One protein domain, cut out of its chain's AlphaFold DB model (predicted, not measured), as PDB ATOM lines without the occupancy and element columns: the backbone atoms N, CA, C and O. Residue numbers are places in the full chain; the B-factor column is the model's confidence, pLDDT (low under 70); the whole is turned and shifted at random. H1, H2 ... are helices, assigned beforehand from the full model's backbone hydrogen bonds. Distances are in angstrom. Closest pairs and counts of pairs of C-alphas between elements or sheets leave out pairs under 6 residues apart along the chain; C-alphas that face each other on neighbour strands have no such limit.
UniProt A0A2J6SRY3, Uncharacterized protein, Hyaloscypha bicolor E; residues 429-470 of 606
ATOM      1  N   THR A 429      -3.054 -27.190 -33.401       80.81
ATOM      2  CA  THR A 429      -3.541 -26.510 -34.604       80.81
ATOM      3  C   THR A 429      -3.694 -25.010 -34.328       80.81
ATOM      4  O   THR A 429      -3.941 -24.602 -33.194       80.81
ATOM      5  N   LYS A 430      -3.613 -24.164 -35.366       82.06
ATOM      6  CA  LYS A 430      -3.841 -22.706 -35.232       82.06
ATOM      7  C   LYS A 430      -5.173 -22.400 -34.535       82.06
ATOM      8  O   LYS A 430      -5.272 -21.485 -33.730       82.06
ATOM      9  N   GLU A 431      -6.186 -23.214 -34.814       84.12
ATOM     10  CA  GLU A 431      -7.503 -23.136 -34.186       84.12
ATOM     11  C   GLU A 431      -7.457 -23.447 -32.689       84.12
ATOM     12  O   GLU A 431      -8.122 -22.763 -31.921       84.12
ATOM     13  N   ALA A 432      -6.670 -24.439 -32.259       83.75
ATOM     14  CA  ALA A 432      -6.494 -24.751 -30.843       83.75
ATOM     15  C   ALA A 432      -5.808 -23.598 -30.097       83.75
ATOM     16  O   ALA A 432      -6.285 -23.205 -29.037       83.75
ATOM     17  N   VAL A 433      -4.782 -22.986 -30.698       84.19
ATOM     18  CA  VAL A 433      -4.092 -21.809 -30.135       84.19
ATOM     19  C   VAL A 433      -5.047 -20.627 -29.983       84.19
ATOM     20  O   VAL A 433      -5.098 -19.988 -28.937       84.19
ATOM     21  N   ILE A 434      -5.829 -20.328 -31.023       88.19
ATOM     22  CA  ILE A 434      -6.790 -19.218 -30.984       88.19
ATOM     23  C   ILE A 434      -7.924 -19.528 -30.003       88.19
ATOM     24  O   ILE A 434      -8.375 -18.631 -29.297       88.19
ATOM     25  N   ARG A 435      -8.358 -20.789 -29.907       90.25
ATOM     26  CA  ARG A 435      -9.348 -21.234 -28.921       90.25
ATOM     27  C   ARG A 435      -8.837 -21.055 -27.496       90.25
ATOM     28  O   ARG A 435      -9.616 -20.655 -26.638       90.25
ATOM     29  N   GLU A 436      -7.566 -21.347 -27.245       86.38
ATOM     30  CA  GLU A 436      -6.950 -21.184 -25.928       86.38
ATOM     31  C   GLU A 436      -6.761 -19.704 -25.571       86.38
ATOM     32  O   GLU A 436      -7.109 -19.291 -24.469       86.38
ATOM     33  N   ALA A 437      -6.299 -18.883 -26.521       87.00
ATOM     34  CA  ALA A 437      -6.036 -17.462 -26.288       87.00
ATOM     35  C   ALA A 437      -7.297 -16.574 -26.303       87.00
ATOM     36  O   ALA A 437      -7.336 -15.546 -25.630       87.00
ATOM     37  N   GLY A 438      -8.305 -16.923 -27.104       89.31
ATOM     38  CA  GLY A 438      -9.470 -16.074 -27.388       89.31
ATOM     39  C   GLY A 438     -10.829 -16.768 -27.271       89.31
ATOM     40  O   GLY A 438     -11.851 -16.107 -27.431       89.31
ATOM     41  N   GLY A 439     -10.874 -18.069 -26.980       92.62
ATOM     42  CA  GLY A 439     -12.113 -18.847 -26.918       92.62
ATOM     43  C   GLY A 439     -12.608 -19.349 -28.282       92.62
ATOM     44  O   GLY A 439     -12.165 -18.915 -29.345       92.62
ATOM     45  N   GLN A 440     -13.553 -20.295 -28.258       91.50
ATOM     46  CA  GLN A 440     -14.095 -20.935 -29.468       91.50
ATOM     47  C   GLN A 440     -14.820 -19.944 -30.396       91.50
ATOM     48  O   GLN A 440     -14.712 -20.056 -31.613       91.50
ATOM     49  N   GLU A 441     -15.500 -18.941 -29.836       93.25
ATOM     50  CA  GLU A 441     -16.275 -17.962 -30.611       93.25
ATOM     51  C   GLU A 441     -15.401 -17.144 -31.572       93.25
ATOM     52  O   GLU A 441     -15.836 -16.790 -32.666       93.25
ATOM     53  N   VAL A 442     -14.148 -16.882 -31.190       91.25
ATOM     54  CA  VAL A 442     -13.185 -16.145 -32.018       91.25
ATOM     55  C   VAL A 442     -12.731 -16.999 -33.204       91.25
ATOM     56  O   VAL A 442     -12.629 -16.496 -34.321       91.25
ATOM     57  N   VAL A 443     -12.537 -18.305 -32.997       93.19
ATOM     58  CA  VAL A 443     -12.167 -19.258 -34.061       93.19
ATOM     59  C   VAL A 443     -13.258 -19.368 -35.127       93.19
ATOM     60  O   VAL A 443     -12.943 -19.433 -36.319       93.19
ATOM     61  N   ASP A 444     -14.522 -19.368 -34.702       94.62
ATOM     62  CA  ASP A 444     -15.678 -19.528 -35.591       94.62
ATOM     63  C   ASP A 444     -15.952 -18.269 -36.432       94.62
ATOM     64  O   ASP A 444     -16.493 -18.362 -37.533       94.62
ATOM     65  N   GLN A 445     -15.554 -17.090 -35.942       95.56
ATOM     66  CA  GLN A 445     -15.728 -15.813 -36.650       95.56
ATOM     67  C   GLN A 445     -14.573 -15.476 -37.603       95.56
ATOM     68  O   GLN A 445     -14.734 -14.640 -38.496       95.56
ATOM     69  N   LEU A 446     -13.402 -16.088 -37.417       95.00
ATOM     70  CA  LEU A 446     -12.214 -15.801 -38.215       95.00
ATOM     71  C   LEU A 446     -12.151 -16.691 -39.458       95.00
ATOM     72  O   LEU A 446     -12.183 -17.919 -39.370       95.00
ATOM     73  N   THR A 447     -11.959 -16.056 -40.614       95.69
ATOM     74  CA  THR A 447     -11.492 -16.731 -41.831       95.69
ATOM     75  C   THR A 447     -10.080 -17.284 -41.621       95.69
ATOM     76  O   THR A 447      -9.369 -16.841 -40.720       95.69
ATOM     77  N   ASP A 448      -9.629 -18.209 -42.470       86.69
ATOM     78  CA  ASP A 448      -8.276 -18.777 -42.363       86.69
ATOM     79  C   ASP A 448      -7.174 -17.702 -42.409       86.69
ATOM     80  O   ASP A 448      -6.234 -17.732 -41.615       86.69
ATOM     81  N   GLU A 449      -7.336 -16.675 -43.246       87.81
ATOM     82  CA  GLU A 449      -6.438 -15.512 -43.275       87.81
ATOM     83  C   GLU A 449      -6.458 -14.723 -41.956       87.81
ATOM     84  O   GLU A 449      -5.418 -14.260 -41.478       87.81
ATOM     85  N   GLY A 450      -7.638 -14.594 -41.341       92.50
ATOM     86  CA  GLY A 450      -7.807 -13.977 -40.032       92.50
ATOM     87  C   GLY A 450      -7.123 -14.781 -38.927       92.50
ATOM     88  O   GLY A 450      -6.432 -14.204 -38.088       92.50
ATOM     89  N   ARG A 451      -7.243 -16.113 -38.956       90.62
ATOM     90  CA  ARG A 451      -6.559 -17.015 -38.014       90.62
ATOM     91  C   ARG A 451      -5.043 -16.861 -38.118       90.62
ATOM     92  O   ARG A 451      -4.359 -16.769 -37.100       90.62
ATOM     93  N   ASP A 452      -4.526 -16.735 -39.335       83.88
ATOM     94  CA  ASP A 452      -3.100 -16.526 -39.595       83.88
ATOM     95  C   ASP A 452      -2.605 -15.149 -39.144       83.88
ATOM     96  O   ASP A 452      -1.477 -15.018 -38.660       83.88
ATOM     97  N   ALA A 453      -3.429 -14.110 -39.281       89.12
ATOM     98  CA  ALA A 453      -3.126 -12.788 -38.741       89.12
ATOM     99  C   ALA A 453      -3.078 -12.807 -37.205       89.12
ATOM    100  O   ALA A 453      -2.111 -12.317 -36.624       89.12
ATOM    101  N   VAL A 454      -4.059 -13.441 -36.553       89.62
ATOM    102  CA  VAL A 454      -4.112 -13.565 -35.088       89.62
ATOM    103  C   VAL A 454      -2.934 -14.383 -34.557       89.62
ATOM    104  O   VAL A 454      -2.290 -13.951 -33.607       89.62
ATOM    105  N   CYS A 455      -2.583 -15.504 -35.196       84.56
ATOM    106  CA  CYS A 455      -1.415 -16.297 -34.800       84.56
ATOM    107  C   CYS A 455      -0.101 -15.515 -34.952       84.56
ATOM    108  O   CYS A 455       0.769 -15.621 -34.091       84.56
ATOM    109  N   ARG A 456       0.048 -14.700 -36.010       82.50
ATOM    110  CA  ARG A 456       1.225 -13.828 -36.186       82.50
ATOM    111  C   ARG A 456       1.300 -12.736 -35.124       82.50
ATOM    112  O   ARG A 456       2.385 -12.464 -34.621       82.50
ATOM    113  N   GLU A 457       0.177 -12.113 -34.784       87.75
ATOM    114  CA  GLU A 457       0.129 -11.085 -33.738       87.75
ATOM    115  C   GLU A 457       0.355 -11.666 -32.339       87.75
ATOM    116  O   GLU A 457       1.087 -11.072 -31.550       87.75
ATOM    117  N   LEU A 458      -0.194 -12.851 -32.046       83.75
ATOM    118  CA  LEU A 458       0.153 -13.612 -30.842       83.75
ATOM    119  C   LEU A 458       1.661 -13.895 -30.824       83.75
ATOM    120  O   LEU A 458       2.320 -13.504 -29.869       83.75
ATOM    121  N   GLY A 459       2.216 -14.411 -31.930       80.69
ATOM    122  CA  GLY A 459       3.660 -14.571 -32.180       80.69
ATOM    123  C   GLY A 459       4.504 -13.387 -31.716       80.69
ATOM    124  O   GLY A 459       5.459 -13.534 -30.961       80.69
ATOM    125  N   LYS A 460       4.114 -12.182 -32.137       83.88
ATOM    126  CA  LYS A 460       4.825 -10.946 -31.786       83.88
ATOM    127  C   LYS A 460       4.704 -10.571 -30.308       83.88
ATOM    128  O   LYS A 460       5.634  -9.979 -29.771       83.88
ATOM    129  N   LYS A 461       3.558 -10.839 -29.674       82.62
ATOM    130  CA  LYS A 461       3.264 -10.391 -28.302       82.62
ATOM    131  C   LYS A 461       3.873 -11.285 -27.234       82.62
ATOM    132  O   LYS A 461       4.416 -10.772 -26.264       82.62
ATOM    133  N   THR A 462       3.746 -12.595 -27.396       77.75
ATOM    134  CA  THR A 462       4.215 -13.590 -26.420       77.75
ATOM    135  C   THR A 462       5.637 -14.075 -26.714       77.75
ATOM    136  O   THR A 462       6.211 -14.802 -25.914       77.75
ATOM    137  N   GLY A 463       6.241 -13.647 -27.829       75.56
ATOM    138  CA  GLY A 463       7.596 -14.049 -28.204       75.56
ATOM    139  C   GLY A 463       7.689 -15.549 -28.492       75.56
ATOM    140  O   GLY A 463       6.782 -16.123 -29.094       75.56
ATOM    141  N   GLU A 464       8.781 -16.181 -28.050       57.31
ATOM    142  CA  GLU A 464       9.018 -17.629 -28.194       57.31
ATOM    143  C   GLU A 464       8.136 -18.499 -27.268       57.31
ATOM    144  O   GLU A 464       8.191 -19.721 -27.312       57.31
ATOM    145  N   GLU A 465       7.292 -17.896 -26.429       54.81
ATOM    146  CA  GLU A 465       6.610 -18.583 -25.326       54.81
ATOM    147  C   GLU A 465       5.145 -18.934 -25.644       54.81
ATOM    148  O   GLU A 465       4.251 -18.792 -24.811       54.81
ATOM    149  N   ILE A 466       4.860 -19.357 -26.879       57.12
ATOM    150  CA  ILE A 466       3.506 -19.788 -27.266       57.12
ATOM    151  C   ILE A 466       3.452 -21.301 -27.319       57.12
ATOM    152  O   ILE A 466       4.313 -21.913 -27.936       57.12
ATOM    153  N   ALA A 467       2.385 -21.895 -26.782       53.34
ATOM    154  CA  ALA A 467       2.149 -23.342 -26.758       53.34
ATOM    155  C   ALA A 467       2.194 -24.041 -28.138       53.34
ATOM    156  O   ALA A 467       2.249 -25.261 -28.211       53.34
ATOM    157  N   TRP A 468       2.208 -23.308 -29.260       59.97
ATOM    158  CA  TRP A 468       2.473 -23.888 -30.585       59.97
ATOM    159  C   TRP A 468       3.954 -24.055 -30.938       59.97
ATOM    160  O   TRP A 468       4.242 -24.576 -32.014       59.97
ATOM    161  N   MET A 469       4.864 -23.615 -30.065       52.84
ATOM    162  CA  MET A 469       6.273 -24.021 -30.045       52.84
ATOM    163  C   MET A 469       6.485 -25.331 -29.285       52.84
ATOM    164  O   MET A 469       7.561 -25.923 -29.384       52.84
ATOM    165  N   ASP A 470       5.464 -25.832 -28.578       60.81
ATOM    166  CA  ASP A 470       5.483 -27.213 -28.118       60.81
ATOM    167  C   ASP A 470       5.292 -28.103 -29.349       60.81
ATOM    168  O   ASP A 470       4.188 -28.412 -29.805       60.81
TER     169      ASP A 470
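AT A GLANCE: This is residues 429 to 470 of the 606 residues of an uncharacterized protein of Hyaloscypha bicolor E (UniProt A0A2J6SRY3). Two short helices, H1 and H2, pack on each other at a steep tilt, and the long helix H3 passes under H1, with its first half beneath H1; after H3 the tail folds back towards the side where H1 lies. The printed part has 42 residues, all helix in class, in the order H1, H2, H3. It is compact, with a radius of gyration of the C-alphas of 9.5 A, and elongated, spanning 26 by 16 by 14 A.

HOW THE PARTS SIT: H1, residues 430 to 438, touches H2, residues 440 to 445, at a steep tilt of 66 degrees, opposite ways; their closest C-alphas, of Glu 431 and Val 443, are 6.1 A apart. H3, residues 448 to 462, touches H1 with residues 451 to 455 alone, at a steep tilt of 58 degrees, the same way; the closest C-alphas, of Lys 430 and Cys 455, are 6.9 A apart. H2 and H3 are close but not clearly touching. In H1, H2 and H3 every O i to N i+4 pair is within hydrogen-bond range.

IN THESE COORDINATES: H1 begins at C-alpha 430 (-3.841, -22.706, -35.232) and is 11.7 A long, H2 9.0 A. H3, 20.9 A, ends at C-alpha 462 (4.215, -13.590, -26.420).

THE WHOLE: The printed part has no cut, and both links are tight. Residues 460 to 465 stand free. Residues 464 to 470 have pLDDT under 70.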